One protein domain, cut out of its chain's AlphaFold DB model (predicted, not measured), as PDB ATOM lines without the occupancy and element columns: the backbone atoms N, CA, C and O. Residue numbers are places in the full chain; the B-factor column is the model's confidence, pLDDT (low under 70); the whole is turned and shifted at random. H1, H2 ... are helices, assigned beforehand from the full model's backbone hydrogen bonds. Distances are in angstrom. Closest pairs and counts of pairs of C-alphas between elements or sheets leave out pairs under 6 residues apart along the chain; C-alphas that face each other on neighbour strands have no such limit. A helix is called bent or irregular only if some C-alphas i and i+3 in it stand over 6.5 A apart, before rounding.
ATOM      1  N   TYR A  37     136.824  89.977 198.607       88.12
ATOM      2  CA  TYR A  37     136.144  90.660 199.711       88.12
ATOM      3  C   TYR A  37     135.856  92.141 199.414       88.12
ATOM      4  O   TYR A  37     134.908  92.710 199.953       88.12
ATOM      5  N   GLY A  38     136.652  92.770 198.547       91.12
ATOM      6  CA  GLY A  38     136.424  94.133 198.087       91.12
ATOM      7  C   GLY A  38     135.117  94.240 197.306       91.12
ATOM      8  O   GLY A  38     134.379  95.203 197.490       91.12
ATOM      9  N   PHE A  39     134.785  93.243 196.479       93.06
ATOM     10  CA  PHE A  39     133.525  93.237 195.731       93.06
ATOM     11  C   PHE A  39     132.312  93.205 196.660       93.06
ATOM     12  O   PHE A  39     131.386  93.978 196.452       93.06
ATOM     13  N   VAL A  40     132.364  92.406 197.729       93.88
ATOM     14  CA  VAL A  40     131.314  92.379 198.761       93.88
ATOM     15  C   VAL A  40     131.172  93.744 199.439       93.88
ATOM     16  O   VAL A  40     130.061  94.228 199.641       93.88
ATOM     17  N   TYR A  41     132.297  94.395 199.749       93.38
ATOM     18  CA  TYR A  41     132.294  95.746 200.305       93.38
ATOM     19  C   TYR A  41     131.684  96.775 199.338       93.38
ATOM     20  O   TYR A  41     130.865  97.593 199.752       93.38
ATOM     21  N   PHE A  42     132.033  96.718 198.049       95.75
ATOM     22  CA  PHE A  42     131.445  97.593 197.032       95.75
ATOM     23  C   PHE A  42     129.935  97.367 196.892       95.75
ATOM     24  O   PHE A  42     129.184  98.333 196.809       95.75
ATOM     25  N   ASP A  43     129.484  96.112 196.902       95.38
ATOM     26  CA  ASP A  43     128.062  95.776 196.796       95.38
ATOM     27  C   ASP A  43     127.275  96.303 198.014       95.38
ATOM     28  O   ASP A  43     126.170  96.825 197.861       95.38
ATOM     29  N   HIS A  44     127.869  96.265 199.214       94.69
ATOM     30  CA  HIS A  44     127.303  96.906 200.405       94.69
ATOM     31  C   HIS A  44     127.213  98.433 200.259       94.69
ATOM     32  O   HIS A  44     126.159  99.007 200.523       94.69
ATOM     33  N   LEU A  45     128.283  99.084 199.793       93.62
ATOM     34  CA  LEU A  45     128.313 100.533 199.570       93.62
ATOM     35  C   LEU A  45     127.291 100.974 198.508       93.62
ATOM     36  O   LEU A  45     126.660 102.018 198.637       93.62
ATOM     37  N   GLN A  46     127.097 100.162 197.471       94.31
ATOM     38  CA  GLN A  46     126.086 100.380 196.438       94.31
ATOM     39  C   GLN A  46     124.661 100.288 197.013       94.31
ATOM     40  O   GLN A  46     123.821 101.120 196.677       94.31
ATOM     41  N   ALA A  47     124.394  99.338 197.913       92.81
ATOM     42  CA  ALA A  47     123.115  99.262 198.621       92.81
ATOM     43  C   ALA A  47     122.919 100.433 199.604       92.81
ATOM     44  O   ALA A  47     121.806 100.929 199.775       92.81
ATOM     45  N   GLU A  48     123.993 100.903 200.247       90.19
ATOM     46  CA  GLU A  48     123.979 102.109 201.084       90.19
ATOM     47  C   GLU A  48     123.573 103.329 200.241       90.19
ATOM     48  O   GLU A  48     122.624 104.039 200.573       90.19
ATOM     49  N   TYR A  49     124.231 103.507 199.093       89.44
ATOM     50  CA  TYR A  49     123.941 104.564 198.133       89.44
ATOM     51  C   TYR A  49     122.466 104.582 197.718       89.44
ATOM     52  O   TYR A  49     121.829 105.628 197.778       89.44
ATOM     53  N   GLU A  50     121.906 103.434 197.330       88.62
ATOM     54  CA  GLU A  50     120.510 103.326 196.883       88.62
ATOM     55  C   GLU A  50     119.495 103.723 197.967       88.62
ATOM     56  O   GLU A  50     118.444 104.267 197.639       88.62
ATOM     57  N   ASN A  51     119.819 103.507 199.246       86.94
ATOM     58  CA  ASN A  51     118.935 103.839 200.364       86.94
ATOM     59  C   ASN A  51     119.001 105.313 200.787       86.94
ATOM     60  O   ASN A  51     117.989 105.870 201.210       86.94
ATOM     61  N   TYR A  52     120.173 105.948 200.706       81.25
ATOM     62  CA  TYR A  52     120.360 107.341 201.145       81.25
ATOM     63  C   TYR A  52     120.283 108.363 200.008       81.25
ATOM     64  O   TYR A  52     120.419 109.568 200.242       81.25
ATOM     65  N   PHE A  53     120.074 107.906 198.776       75.06
ATOM     66  CA  PHE A  53     119.974 108.768 197.611       75.06
ATOM     67  C   PHE A  53     118.652 109.553 197.590       75.06
ATOM     68  O   PHE A  53     117.583 108.986 197.378       75.06
ATOM     69  N   ILE A  54     118.725 110.872 197.806       64.38
ATOM     70  CA  ILE A  54     117.546 111.765 197.849       64.38
ATOM     71  C   ILE A  54     117.712 112.998 196.923       64.38
ATOM     72  O   ILE A  54     116.765 113.749 196.706       64.38
ATOM     73  N   GLY A  55     118.898 113.225 196.342       65.56
ATOM     74  CA  GLY A  55     119.232 114.458 195.611       65.56
ATOM     75  C   GLY A  55     119.191 114.363 194.082       65.56
ATOM     76  O   GLY A  55     119.106 113.287 193.506       65.56
ATOM     77  N   SER A  56     119.316 115.505 193.400       72.06
ATOM     78  CA  SER A  56     119.610 115.551 191.962       72.06
ATOM     79  C   SER A  56     121.108 115.334 191.726       72.06
ATOM     80  O   SER A  56     121.925 116.064 192.287       72.06
ATOM     81  N   ILE A  57     121.476 114.358 190.896       80.94
ATOM     82  CA  ILE A  57     122.873 114.079 190.524       80.94
ATOM     83  C   ILE A  57     123.206 114.861 189.255       80.94
ATOM     84  O   ILE A  57     122.355 114.993 188.377       80.94
ATOM     85  N   SER A  58     124.439 115.357 189.142       85.44
ATOM     86  CA  SER A  58     124.934 115.895 187.875       85.44
ATOM     87  C   SER A  58     125.082 114.778 186.831       85.44
ATOM     88  O   SER A  58     125.489 113.667 187.165       85.44
ATOM     89  N   ASP A  59     124.824 115.060 185.553       85.12
ATOM     90  CA  ASP A  59     124.997 114.054 184.487       85.12
ATOM     91  C   ASP A  59     126.424 113.463 184.482       85.12
ATOM     92  O   ASP A  59     126.620 112.267 184.286       85.12
ATOM     93  N   VAL A  60     127.423 114.281 184.834       88.56
ATOM     94  CA  VAL A  60     128.831 113.874 184.948       88.56
ATOM     95  C   VAL A  60     129.052 112.835 186.055       88.56
ATOM     96  O   VAL A  60     129.791 111.868 185.868       88.56
ATOM     97  N   ASP A  61     128.441 113.014 187.227       88.50
ATOM     98  CA  ASP A  61     128.576 112.064 188.336       88.50
ATOM     99  C   ASP A  61     127.811 110.758 188.053       88.50
ATOM    100  O   ASP A  61     128.284 109.679 188.422       88.50
ATOM    101  N   LEU A  62     126.675 110.831 187.344       87.75
ATOM    102  CA  LEU A  62     125.944 109.655 186.857       87.75
ATOM    103  C   LEU A  62     126.786 108.820 185.891       87.75
ATOM    104  O   LEU A  62     126.851 107.598 186.050       87.75
ATOM    105  N   ASP A  63     127.469 109.466 184.947       91.19
ATOM    106  CA  ASP A  63     128.362 108.796 184.000       91.19
ATOM    107  C   ASP A  63     129.522 108.097 184.722       91.19
ATOM    108  O   ASP A  63     129.826 106.930 184.453       91.19
ATOM    109  N   HIS A  64     130.140 108.763 185.705       91.44
ATOM    110  CA  HIS A  64     131.196 108.159 186.519       91.44
ATOM    111  C   HIS A  64     130.701 106.945 187.314       91.44
ATOM    112  O   HIS A  64     131.364 105.904 187.324       91.44
ATOM    113  N   ILE A  65     129.533 107.047 187.957       92.88
ATOM    114  CA  ILE A  65     128.913 105.930 188.681       92.88
ATOM    115  C   ILE A  65     128.599 104.778 187.717       92.88
ATOM    116  O   ILE A  65     128.885 103.620 188.032       92.88
ATOM    117  N   GLY A  66     128.052 105.079 186.537       93.19
ATOM    118  CA  GLY A  66     127.759 104.106 185.485       93.19
ATOM    119  C   GLY A  66     129.004 103.337 185.047       93.19
ATOM    120  O   GLY A  66     129.003 102.104 185.066       93.19
ATOM    121  N   ALA A  67     130.099 104.049 184.769       94.88
ATOM    122  CA  ALA A  67     131.378 103.448 184.400       94.88
ATOM    123  C   ALA A  67     131.950 102.548 185.513       94.88
ATOM    124  O   ALA A  67     132.470 101.462 185.242       94.88
ATOM    125  N   ILE A  68     131.834 102.952 186.783       95.25
ATOM    126  CA  ILE A  68     132.281 102.139 187.927       95.25
ATOM    127  C   ILE A  68     131.414 100.876 188.068       95.25
ATOM    128  O   ILE A  68     131.943  99.779 188.259       95.25
ATOM    129  N   ARG A  69     130.089 100.986 187.905       94.94
ATOM    130  CA  ARG A  69     129.168  99.834 187.910       94.94
ATOM    131  C   ARG A  69     129.432  98.876 186.747       94.94
ATOM    132  O   ARG A  69     129.287  97.665 186.905       94.94
ATOM    133  N   GLU A  70     129.854  99.376 185.592       95.44
ATOM    134  CA  GLU A  70     130.274  98.528 184.476       95.44
ATOM    135  C   GLU A  70     131.567  97.765 184.803       95.44
ATOM    136  O   GLU A  70     131.628  96.543 184.643       95.44
ATOM    137  N   LYS A  71     132.573  98.442 185.375       94.06
ATOM    138  CA  LYS A  71     133.785  97.776 185.883       94.06
ATOM    139  C   LYS A  71     133.468  96.708 186.930       94.06
ATOM    140  O   LYS A  71     134.113  95.658 186.942       94.06
ATOM    141  N   ARG A  72     132.456  96.931 187.781       94.12
ATOM    142  CA  ARG A  72     131.972  95.932 188.749       94.12
ATOM    143  C   ARG A  72     131.462  94.667 188.062       94.12
ATOM    144  O   ARG A  72     131.815  93.573 188.504       94.12
ATOM    145  N   LYS A  73     130.665  94.807 186.996       94.12
ATOM    146  CA  LYS A  73     130.146  93.676 186.200       94.12
ATOM    147  C   LYS A  73     131.270  92.898 185.514       94.12
ATOM    148  O   LYS A  73     131.213  91.676 185.443       94.12
ATOM    149  N   ASN A  74     132.312  93.606 185.085       93.81
ATOM    150  CA  ASN A  74     133.469  93.037 184.397       93.81
ATOM    151  C   ASN A  74     134.593  92.568 185.344       93.81
ATOM    152  O   ASN A  74     135.671  92.215 184.868       93.81
ATOM    153  N   TYR A  75     134.376  92.579 186.668       90.88
ATOM    154  CA  TYR A  75     135.376  92.213 187.686       90.88
ATOM    155  C   TYR A  75     136.719  92.955 187.546       90.88
ATOM    156  O   TYR A  75     137.781  92.432 187.881       90.88
ATOM    157  N   SER A  76     136.677  94.194 187.056       91.38
ATOM    158  CA  SER A  76     137.858  95.013 186.758       91.38
ATOM    159  C   SER A  76     137.973  96.253 187.647       91.38
ATOM    160  O   SER A  76     138.716  97.182 187.326       91.38
ATOM    161  N   LEU A  77     137.243  96.271 188.766       92.25
ATOM    162  CA  LEU A  77     137.353  97.322 189.774       92.25
ATOM    163  C   LEU A  77     138.765  97.396 190.360       92.25
ATOM    164  O   LEU A  77     139.513  96.418 190.375       92.25
ATOM    165  N   ALA A  78     139.085  98.571 190.897       91.06
ATOM    166  CA  ALA A  78     140.222  98.826 191.769       91.06
ATOM    167  C   ALA A  78     139.776  99.665 192.979       91.06
ATOM    168  O   ALA A  78     138.764 100.365 192.916       91.06
ATOM    169  N   TRP A  79     140.565  99.679 194.059       90.06
ATOM    170  CA  TRP A  79     140.294 100.522 195.238       90.06
ATOM    171  C   TRP A  79     140.131 102.009 194.896       90.06
ATOM    172  O   TRP A  79     139.318 102.691 195.508       90.06
ATOM    173  N   SER A  80     140.835 102.498 193.869       90.81
ATOM    174  CA  SER A  80     140.682 103.868 193.369       90.81
ATOM    175  C   SER A  80     139.301 104.153 192.774       90.81
ATOM    176  O   SER A  80     138.839 105.287 192.834       90.81
ATOM    177  N   ASP A  81     138.651 103.153 192.171       93.31
ATOM    178  CA  ASP A  81     137.295 103.302 191.636       93.31
ATOM    179  C   ASP A  81     136.276 103.363 192.779       93.31
ATOM    180  O   ASP A  81     135.378 104.199 192.758       93.31
ATOM    181  N   VAL A  82     136.463 102.548 193.821       94.12
ATOM    182  CA  VAL A  82     135.613 102.571 195.020       94.12
ATOM    183  C   VAL A  82     135.768 103.882 195.793       94.12
ATOM    184  O   VAL A  82     134.771 104.482 196.179       94.12
ATOM    185  N   TYR A  83     136.997 104.386 195.938       94.62
ATOM    186  CA  TYR A  83     137.252 105.701 196.531       94.62
ATOM    187  C   TYR A  83     136.506 106.821 195.791       94.62
ATOM    188  O   TYR A  83     135.827 107.639 196.413       94.62
ATOM    189  N   LYS A  84     136.585 106.836 194.452       93.62
ATOM    190  CA  LYS A  84     135.839 107.797 193.626       93.62
ATOM    191  C   LYS A  84     134.334 107.667 193.842       93.62
ATOM    192  O   LYS A  84     133.668 108.681 194.015       93.62
ATOM    193  N   TYR A  85     133.822 106.437 193.866       95.00
ATOM    194  CA  TYR A  85     132.410 106.163 194.122       95.00
ATOM    195  C   TYR A  85     131.959 106.737 195.472       95.00
ATOM    196  O   TYR A  85     130.987 107.486 195.528       95.00
ATOM    197  N   GLU A  86     132.688 106.446 196.552       94.75
ATOM    198  CA  GLU A  86     132.333 106.912 197.897       94.75
ATOM    199  C   GLU A  86     132.483 108.434 198.044       94.75
ATOM    200  O   GLU A  86     131.694 109.075 198.732       94.75
ATOM    201  N   THR A  87     133.435 109.043 197.329       94.19
ATOM    202  CA  THR A  87     133.595 110.506 197.285       94.19
ATOM    203  C   THR A  87     132.417 111.187 196.584       94.19
ATOM    204  O   THR A  87     131.971 112.248 197.017       94.19
ATOM    205  N   ILE A  88     131.889 110.593 195.507       92.50
ATOM    206  CA  ILE A  88     130.661 111.080 194.860       92.50
ATOM    207  C   ILE A  88     129.471 110.892 195.808       92.50
ATOM    208  O   ILE A  88     128.696 111.824 196.005       92.50
ATOM    209  N   PHE A  89     129.364 109.730 196.457       91.56
ATOM    210  CA  PHE A  89     128.317 109.459 197.442       91.56
ATOM    211  C   PHE A  89     128.315 110.479 198.593       91.56
ATOM    212  O   PHE A  89     127.256 110.981 198.967       91.56
ATOM    213  N   LEU A  90     129.488 110.879 199.090       92.69
ATOM    214  CA  LEU A  90     129.636 111.900 200.130       92.69
ATOM    215  C   LEU A  90     129.053 113.268 199.741       92.69
ATOM    216  O   LEU A  90     128.557 113.996 200.601       92.69
ATOM    217  N   LYS A  91     129.087 113.631 198.454       90.75
ATOM    218  CA  LYS A  91     128.464 114.874 197.970       90.75
ATOM    219  C   LYS A  91     126.938 114.794 197.969       90.75
ATOM    220  O   LYS A  91     126.276 115.820 198.060       90.75
ATOM    221  N   LEU A  92     126.396 113.584 197.848       89.06
ATOM    222  CA  LEU A  92     124.967 113.322 197.678       89.06
ATOM    223  C   LEU A  92     124.260 112.978 198.994       89.06
ATOM    224  O   LEU A  92     123.034 113.059 199.065       89.06
ATOM    225  N   ILE A  93     125.009 112.592 200.031       89.25
ATOM    226  CA  ILE A  93     124.442 112.235 201.329       89.25
ATOM    227  C   ILE A  93     123.811 113.457 202.017       89.25
ATOM    228  O   ILE A  93     124.361 114.567 202.022       89.25
ATOM    229  N   ASN A  94     122.640 113.239 202.619       88.31
ATOM    230  CA  ASN A  94     121.929 114.258 203.386       88.31
ATOM    231  C   ASN A  94     122.731 114.652 204.637       88.31
ATOM    232  O   ASN A  94     123.346 113.809 205.296       88.31
ATOM    233  N   GLU A  95     122.671 115.934 204.992       89.56
ATOM    234  CA  GLU A  95     123.356 116.509 206.152       89.56
ATOM    235  C   GLU A  95     123.004 115.804 207.465       89.56
ATOM    236  O   GLU A  95     123.872 115.608 208.310       89.56
ATOM    237  N   SER A  96     121.767 115.320 207.605       88.81
ATOM    238  CA  SER A  96     121.319 114.554 208.778       88.81
ATOM    239  C   SER A  96     122.061 113.223 208.986       88.81
ATOM    240  O   SER A  96     122.153 112.747 210.118       88.81
ATOM    241  N   HIS A  97     122.626 112.631 207.930       89.56
ATOM    242  CA  HIS A  97     123.371 111.369 208.008       89.56
ATOM    243  C   HIS A  97     124.888 111.566 208.145       89.56
ATOM    244  O   HIS A  97     125.581 110.632 208.564       89.56
ATOM    245  N   LEU A  98     125.411 112.767 207.859       91.62
ATOM    246  CA  LEU A  98     126.846 113.061 207.942       91.62
ATOM    247  C   LEU A  98     127.452 112.748 209.323       91.62
ATOM    248  O   LEU A  98     128.487 112.078 209.350       91.62
ATOM    249  N   PRO A  99     126.838 113.120 210.471       93.00
ATOM    250  CA  PRO A  99     127.427 112.834 211.781       93.00
ATOM    251  C   PRO A  99     127.619 111.340 212.025       93.00
ATOM    252  O   PRO A  99     128.639 110.909 212.566       93.00
ATOM    253  N   ARG A 100     126.657 110.522 211.578       91.62
ATOM    254  CA  ARG A 100     126.736 109.071 211.737       91.62
ATOM    255  C   ARG A 100     127.822 108.469 210.848       91.62
ATOM    256  O   ARG A 100     128.560 107.610 211.326       91.62
ATOM    257  N   LYS A 101     127.945 108.936 209.601       92.44
ATOM    258  CA  LYS A 101     128.992 108.485 208.671       92.44
ATOM    259  C   LYS A 101     130.388 108.869 209.166       92.44
ATOM    260  O   LYS A 101     131.291 108.041 209.126       92.44
ATOM    261  N   ALA A 102     130.552 110.079 209.704       94.62
ATOM    262  CA  ALA A 102     131.807 110.509 210.312       94.62
ATOM    263  C   ALA A 102     132.199 109.628 211.508       94.62
ATOM    264  O   ALA A 102     133.344 109.199 211.596       94.62
ATOM    265  N   TRP A 103     131.260 109.298 212.402       94.06
ATOM    266  CA  TRP A 103     131.531 108.384 213.524       94.06
ATOM    267  C   TRP A 103     131.988 107.005 213.061       94.06
ATOM    268  O   TRP A 103     132.976 106.481 213.576       94.06
ATOM    269  N   ASP A 104     131.281 106.433 212.089       94.12
ATOM    270  CA  ASP A 104     131.623 105.130 211.524       94.12
ATOM    271  C   ASP A 104     133.026 105.139 210.900       94.12
ATOM    272  O   ASP A 104     133.874 104.315 211.243       94.12
ATOM    273  N   LEU A 105     133.323 106.145 210.072       95.69
ATOM    274  CA  LEU A 105     134.623 106.271 209.420       95.69
ATOM    275  C   LEU A 105     135.761 106.569 210.394       95.69
ATOM    276  O   LEU A 105     136.855 106.053 210.190       95.69
ATOM    277  N   ARG A 106     135.536 107.335 211.467       96.25
ATOM    278  CA  ARG A 106     136.545 107.558 212.517       96.25
ATOM    279  C   ARG A 106     136.892 106.261 213.245       96.25
ATOM    280  O   ARG A 106     138.072 105.993 213.464       96.25
ATOM    281  N   ASN A 107     135.891 105.447 213.584       95.25
ATOM    282  CA  ASN A 107     136.112 104.137 214.202       95.25
ATOM    283  C   ASN A 107     136.847 103.197 213.247       95.25
ATOM    284  O   ASN A 107     137.866 102.615 213.605       95.25
ATOM    285  N   ARG A 108     136.391 103.125 211.996       94.56
ATOM    286  CA  ARG A 108     137.049 102.323 210.967       94.56
ATOM    287  C   ARG A 108     138.483 102.776 210.711       94.56
ATOM    288  O   ARG A 108     139.364 101.942 210.533       94.56
ATOM    289  N   TYR A 109     138.729 104.084 210.695       94.56
ATOM    290  CA  TYR A 109     140.069 104.637 210.552       94.56
ATOM    291  C   TYR A 109     140.960 104.161 211.698       94.56
ATOM    292  O   TYR A 109     142.001 103.568 211.426       94.56
ATOM    293  N   ARG A 110     140.509 104.298 212.955       93.69
ATOM    294  CA  ARG A 110     141.205 103.776 214.143       93.69
ATOM    295  C   ARG A 110     141.560 102.294 214.011       93.69
ATOM    296  O   ARG A 110     142.695 101.923 214.304       93.69
ATOM    297  N   ASP A 111     140.626 101.468 213.549       91.50
ATOM    298  CA  ASP A 111     140.844 100.026 213.387       91.50
ATOM    299  C   ASP A 111     141.888  99.700 212.307       91.50
ATOM    300  O   ASP A 111     142.618  98.714 212.418       91.50
ATOM    301  N   ILE A 112     141.969 100.520 211.255       89.56
ATOM    302  CA  ILE A 112     142.887 100.313 210.127       89.56
ATOM    303  C   ILE A 112     144.295 100.819 210.439       89.56
ATOM    304  O   ILE A 112     145.262 100.139 210.092       89.56
ATOM    305  N   VAL A 113     144.420 102.012 211.029       87.38
ATOM    306  CA  VAL A 113     145.729 102.663 211.214       87.38
ATOM    307  C   VAL A 113     146.376 102.381 212.565       87.38
ATOM    308  O   VAL A 113     147.597 102.457 212.659       87.38
ATOM    309  N   GLY A 114     145.591 102.002 213.575       89.94
ATOM    310  CA  GLY A 114     146.064 101.786 214.940       89.94
ATOM    311  C   GLY A 114     145.890 103.006 215.844       89.94
ATOM    312  O   GLY A 114     145.385 104.057 215.442       89.94
ATOM    313  N   LEU A 115     146.281 102.852 217.112       90.44
ATOM    314  CA  LEU A 115     146.004 103.863 218.141       90.44
ATOM    315  C   LEU A 115     146.816 105.144 217.922       90.44
ATOM    316  O   LEU A 115     146.277 106.241 218.032       90.44
ATOM    317  N   LYS A 116     148.098 105.006 217.583       89.25
ATOM    318  CA  LYS A 116     149.039 106.124 217.485       89.25
ATOM    319  C   LYS A 116     148.652 107.122 216.388       89.25
ATOM    320  O   LYS A 116     148.601 108.326 216.627       89.25
ATOM    321  N   GLU A 117     148.384 106.638 215.181       89.94
ATOM    322  CA  GLU A 117     147.962 107.465 214.049       89.94
ATOM    323  C   GLU A 117     146.575 108.075 214.293       89.94
ATOM    324  O   GLU A 117     146.331 109.226 213.931       89.94
ATOM    325  N   TYR A 118     145.685 107.343 214.966       94.06
ATOM    326  CA  TYR A 118     144.374 107.858 215.346       94.06
ATOM    327  C   TYR A 118     144.454 108.981 216.390       94.06
ATOM    328  O   TYR A 118     143.765 109.988 216.263       94.06
ATOM    329  N   GLU A 119     145.328 108.864 217.392       94.19
ATOM    330  CA  GLU A 119     145.594 109.940 218.355       94.19
ATOM    331  C   GLU A 119     146.157 111.190 217.670       94.19
ATOM    332  O   GLU A 119     145.763 112.305 218.006       94.19
ATOM    333  N   ALA A 120     147.023 111.018 216.663       92.69
ATOM    334  CA  ALA A 120     147.522 112.130 215.857       92.69
ATOM    335  C   ALA A 120     146.400 112.819 215.056       92.69
ATOM    336  O   ALA A 120     146.381 114.046 214.959       92.69
ATOM    337  N   TYR A 121     145.442 112.048 214.535       95.00
ATOM    338  CA  TYR A 121     144.227 112.587 213.925       95.00
ATOM    339  C   TYR A 121     143.357 113.342 214.942       95.00
ATOM    340  O   TYR A 121     142.941 114.463 214.679       95.00
ATOM    341  N   LEU A 122     143.134 112.810 216.146       95.12
ATOM    342  CA  LEU A 122     142.398 113.544 217.185       95.12
ATOM    343  C   LEU A 122     143.112 114.843 217.593       95.12
ATOM    344  O   LEU A 122     142.466 115.864 217.832       95.12
ATOM    345  N   ALA A 123     144.447 114.835 217.615       95.12
ATOM    346  CA  ALA A 123     145.252 116.019 217.894       95.12
ATOM    347  C   ALA A 123     145.122 117.107 216.813       95.12
ATOM    348  O   ALA A 123     145.331 118.283 217.122       95.12
ATOM    349  N   SER A 124     144.722 116.758 215.581       93.50
ATOM    350  CA  SER A 124     144.394 117.741 214.540       93.50
ATOM    351  C   SER A 124     143.030 118.409 214.732       93.50
ATOM    352  O   SER A 124     142.665 119.244 213.910       93.50
ATOM    353  N   ARG A 125     142.306 118.083 215.816       92.88
ATOM    354  CA  ARG A 125     141.010 118.665 216.207       92.88
ATOM    355  C   ARG A 125     139.945 118.533 215.110       92.88
ATOM    356  O   ARG A 125     139.520 119.542 214.550       92.88
ATOM    357  N   PRO A 126     139.521 117.301 214.783       93.06
ATOM    358  CA  PRO A 126     138.461 117.101 213.806       93.06
ATOM    359  C   PRO A 126     137.124 117.677 214.316       93.06
ATOM    360  O   PRO A 126     136.949 117.803 215.532       93.06
ATOM    361  N   PRO A 127     136.159 117.979 213.425       91.25
ATOM    362  CA  PRO A 127     134.875 118.569 213.806       91.25
ATOM    363  C   PRO A 127     134.149 117.769 214.900       91.25
ATOM    364  O   PRO A 127     134.051 116.534 214.832       91.25
ATOM    365  N   GLU A 128     133.634 118.456 215.918       86.12
ATOM    366  CA  GLU A 128     132.954 117.823 217.052       86.12
ATOM    367  C   GLU A 128     131.532 117.363 216.695       86.12
ATOM    368  O   GLU A 128     130.808 117.991 215.926       86.12
ATOM    369  N   ILE A 129     131.120 116.235 217.279       83.50
ATOM    370  CA  ILE A 129     129.773 115.664 217.166       83.50
ATOM    371  C   ILE A 129     129.420 115.223 218.595       83.50
ATOM    372  O   ILE A 129     129.998 114.228 219.045       83.50
ATOM    373  N   PRO A 130     128.578 115.954 219.354       70.94
ATOM    374  CA  PRO A 130     127.290 116.523 218.935       70.94
ATOM    375  C   PRO A 130     127.163 118.057 219.089       70.94
ATOM    376  O   PRO A 130     127.601 118.622 220.086       70.94
ATOM    377  N   GLY A 131     126.483 118.733 218.150       70.94
ATOM    378  CA  GLY A 131     126.239 120.185 218.206       70.94
ATOM    379  C   GLY A 131     125.722 120.781 216.889       70.94
ATOM    380  O   GLY A 131     125.244 120.047 216.024       70.94
ATOM    381  N   HIS A 132     125.826 122.109 216.735       70.44
ATOM    382  CA  HIS A 132     125.715 122.765 215.427       70.44
ATOM    383  C   HIS A 132     127.009 122.473 214.665       70.44
ATOM    384  O   HIS A 132     128.066 122.973 215.041       70.44
ATOM    385  N   PHE A 133     126.932 121.594 213.671       79.69
ATOM    386  CA  PHE A 133     128.066 121.254 212.824       79.69
ATOM    387  C   PHE A 133     127.926 121.971 211.488       79.69
ATOM    388  O   PHE A 133     126.822 122.074 210.949       79.69
ATOM    389  N   ASP A 134     129.050 122.432 210.950       90.19
ATOM    390  CA  ASP A 134     129.111 122.830 209.555       90.19
ATOM    391  C   ASP A 134     129.175 121.565 208.687       90.19
ATOM    392  O   ASP A 134     130.064 120.715 208.830       90.19
ATOM    393  N   ALA A 135     128.188 121.409 207.805       90.31
ATOM    394  CA  ALA A 135     128.115 120.281 206.892       90.31
ATOM    395  C   ALA A 135     129.309 120.248 205.924       90.31
ATOM    396  O   ALA A 135     129.715 119.158 205.515       90.31
ATOM    397  N   GLU A 136     129.888 121.399 205.563       91.81
ATOM    398  CA  GLU A 136     131.072 121.447 204.700       91.81
ATOM    399  C   GLU A 136     132.327 120.967 205.428       91.81
ATOM    400  O   GLU A 136     133.032 120.098 204.907       91.81
ATOM    401  N   GLU A 137     132.572 121.440 206.655       93.00
ATOM    402  CA  GLU A 137     133.697 120.971 207.478       93.00
ATOM    403  C   GLU A 137     133.618 119.464 207.732       93.00
ATOM    404  O   GLU A 137     134.615 118.746 207.619       93.00
ATOM    405  N   LEU A 138     132.418 118.955 208.023       94.44
ATOM    406  CA  LEU A 138     132.225 117.537 208.287       94.44
ATOM    407  C   LEU A 138     132.417 116.678 207.029       94.44
ATOM    408  O   LEU A 138     133.005 115.598 207.101       94.44
ATOM    409  N   ARG A 139     131.974 117.157 205.857       94.38
ATOM    410  CA  ARG A 139     132.275 116.505 204.573       94.38
ATOM    411  C   ARG A 139     133.773 116.529 204.274       94.38
ATOM    412  O   ARG A 139     134.294 115.530 203.786       94.38
ATOM    413  N   ALA A 140     134.476 117.618 204.581       94.81
ATOM    414  CA  ALA A 140     135.923 117.698 204.401       94.81
ATOM    415  C   ALA A 140     136.670 116.691 205.297       94.81
ATOM    416  O   ALA A 140     137.557 115.986 204.811       94.81
ATOM    417  N   ASP A 141     136.267 116.556 206.565       95.69
ATOM    418  CA  ASP A 141     136.810 115.555 207.496       95.69
ATOM    419  C   ASP A 141     136.555 114.122 207.006       95.69
ATOM    420  O   ASP A 141     137.477 113.309 206.938       95.69
ATOM    421  N   ILE A 142     135.328 113.820 206.568       96.19
ATOM    422  CA  ILE A 142     135.011 112.518 205.968       96.19
ATOM    423  C   ILE A 142     135.873 112.267 204.721       96.19
ATOM    424  O   ILE A 142     136.429 111.180 204.574       96.19
ATOM    425  N   GLY A 143     136.033 113.261 203.845       96.50
ATOM    426  CA  GLY A 143     136.885 113.163 202.658       96.50
ATOM    427  C   GLY A 143     138.343 112.845 203.003       96.50
ATOM    428  O   GLY A 143     138.941 111.965 202.384       96.50
ATOM    429  N   TYR A 144     138.890 113.491 204.037       95.62
ATOM    430  CA  TYR A 144     140.223 113.188 204.564       95.62
ATOM    431  C   TYR A 144     140.328 111.740 205.064       95.62
ATOM    432  O   TYR A 144     141.269 111.027 204.707       95.62
ATOM    433  N   LEU A 145     139.356 111.283 205.861       96.38
ATOM    434  CA  LEU A 145     139.339 109.912 206.379       96.38
ATOM    435  C   LEU A 145     139.274 108.887 205.244       96.38
ATOM    436  O   LEU A 145     140.018 107.908 205.266       96.38
ATOM    437  N   LEU A 146     138.436 109.123 204.230       95.94
ATOM    438  CA  LEU A 146     138.342 108.262 203.052       95.94
ATOM    439  C   LEU A 146     139.679 108.197 202.303       95.94
ATOM    440  O   LEU A 146     140.149 107.093 202.029       95.94
ATOM    441  N   ASP A 147     140.326 109.335 202.028       93.75
ATOM    442  CA  ASP A 147     141.639 109.369 201.365       93.75
ATOM    443  C   ASP A 147     142.656 108.476 202.093       93.75
ATOM    444  O   ASP A 147     143.280 107.595 201.492       93.75
ATOM    445  N   LYS A 148     142.751 108.616 203.421       92.62
ATOM    446  CA  LYS A 148     143.657 107.796 204.230       92.62
ATOM    447  C   LYS A 148     143.268 106.320 204.228       92.62
ATOM    448  O   LYS A 148     144.131 105.472 204.002       92.62
ATOM    449  N   ILE A 149     141.996 105.989 204.435       93.12
ATOM    450  CA  ILE A 149     141.518 104.598 204.459       93.12
ATOM    451  C   ILE A 149     141.819 103.891 203.130       93.12
ATOM    452  O   ILE A 149     142.387 102.795 203.124       93.12
ATOM    453  N   TYR A 150     141.491 104.513 201.998       91.75
ATOM    454  CA  TYR A 150     141.702 103.903 200.686       91.75
ATOM    455  C   TYR A 150     143.173 103.846 200.284       91.75
ATOM    456  O   TYR A 150     143.581 102.875 199.638       91.75
ATOM    457  N   LEU A 151     143.991 104.812 200.713       88.50
ATOM    458  CA  LEU A 151     145.442 104.702 200.601       88.50
ATOM    459  C   LEU A 151     145.934 103.433 201.310       88.50
ATOM    460  O   LEU A 151     146.618 102.621 200.685       88.50
ATOM    461  N   HIS A 152     145.520 103.198 202.557       87.25
ATOM    462  CA  HIS A 152     145.870 101.977 203.285       87.25
ATOM    463  C   HIS A 152     145.385 100.714 202.558       87.25
ATOM    464  O   HIS A 152     146.181  99.801 202.335       87.25
ATOM    465  N   TYR A 153     144.134 100.662 202.093       86.94
ATOM    466  CA  TYR A 153     143.622  99.510 201.337       86.94
ATOM    467  C   TYR A 153     144.356  99.249 200.025       86.94
ATOM    468  O   TYR A 153     144.542  98.091 199.647       86.94
ATOM    469  N   SER A 154     144.813 100.296 199.342       85.38
ATOM    470  CA  SER A 154     145.607 100.149 198.123       85.38
ATOM    471  C   SER A 154     147.013  99.591 198.396       85.38
ATOM    472  O   SER A 154     147.557  98.865 197.564       85.38
ATOM    473  N   LEU A 155     147.581  99.868 199.576       83.00
ATOM    474  CA  LEU A 155     148.945  99.478 199.946       83.00
ATOM    475  C   LEU A 155     149.015  98.141 200.704       83.00
ATOM    476  O   LEU A 155     150.028  97.443 200.617       83.00
ATOM    477  N   THR A 156     147.947  97.721 201.389       80.69
ATOM    478  CA  THR A 156     147.900  96.436 202.112       80.69
ATOM    479  C   THR A 156     148.263  95.227 201.235       80.69
ATOM    480  O   THR A 156     149.169  94.482 201.621       80.69
ATOM    481  N   PRO A 157     147.681  95.033 200.032       77.06
ATOM    482  CA  PRO A 157     148.014  93.888 199.182       77.06
ATOM    483  C   PRO A 157     149.486  93.869 198.753       77.06
ATOM    484  O   PRO A 157     150.079  92.803 198.568       77.06
ATOM    485  N   TYR A 158     150.092  95.047 198.592       74.38
ATOM    486  CA  TYR A 158     151.508  95.172 198.267       74.38
ATOM    487  C   TYR A 158     152.377  94.684 199.435       74.38
ATOM    488  O   TYR A 158     153.264  93.845 199.246       74.38
ATOM    489  N   ASN A 159     152.053  95.127 200.651       73.62
ATOM    490  CA  ASN A 159     152.733  94.700 201.870       73.62
ATOM    491  C   ASN A 159     152.592  93.190 202.106       73.62
ATOM    492  O   ASN A 159     153.575  92.523 202.428       73.62
TER     493      ASN A 159
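Overview. This is residues 37 to 159 of the 337 residues of an uncharacterized protein of Adhaeribacter soli (UniProt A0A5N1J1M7). What does the model look like? It is a flat slab of helices in which the longest, H6, lies side by side with H3, and H2 continues the row beyond H3. H1 packs on H3 and H4 packs on H6, both from the same side of the row with a gap between them, while short H5 meets H4 at a corner. What are its make-up and size? The printed part has 123 residues with six named helices, H1 to H6 in order along the chain, and no named strand; the class is all helix. It is compact, with a radius of gyration of the C-alphas of 15.0 A, and spans 42 by 39 by 20 A.

Along the chain. Where is the longest helix? H6, residues 135 to 159, is 35.9 A long and ends with C-alpha 159 at (152.733, 94.700, 201.870). It is irregular, but only just: C-alphas 154 and 157 are 6.8 A apart. Where are the others? H3 is residues 79 to 92, 20.1 A, and H4 is residues 95 to 113, 26.8 A, irregular with C-alphas 96 and 99 7.0 A apart. H1, residues 37 to 52, begins with C-alpha 37 at (136.144, 90.660, 199.711) and is 23.0 A long; H2 is residues 59 to 73, 21.1 A, and H5 is residues 115 to 123, 12.2 A.

Arrangement. What touches H6? H4 touches it at a shallow tilt of 30 degrees, the same way, with the closest C-alphas, those of Ala 102 and Ile 142, 5.8 A apart. H3, the hub with three touching helices, touches it at a shallow tilt of 11 degrees, opposite ways, closest at the C-alphas of Trp 79 and Ser 154, 6.1 A. What else touches H3? H1 touches it at a shallow tilt of 11 degrees, the same way, closest at the C-alphas of Tyr 49 and Phe 89, 6.6 A. H2 forms a hairpin with H3, opposite ways at 38 degrees, only just a steep tilt, closest at the C-alphas of Ile 68 and Asp 81, 6.3 A. Where is H5, and what stays apart? H5 and H4 only just touch, with 3 pairs of C-alphas within 8 A, only at the corner and with residues 109 to 110 of H4 alone; the C-alphas of Arg 110 and Tyr 118 are closest, 5.3 A. H1 and H4 are apart. Are the helix backbones complete? Every O i to N i+4 pair is within hydrogen-bond range in H1, H2 and H5, against 9 of 10 in H3, 13 of 15 in H4 and 19 of 21 in H6.

Size, cuts and confidence. How far does it reach? The two C-alphas farthest apart, those of Asn 74 and Gly 131, are 44.0 A apart. Is anything cut, long or uncertain? The printed part has no cut, and the link from H5 to H6, 11 residues, is long. Mean pLDDT of the printed part is 90.0, with residues 54 to 55 under 70.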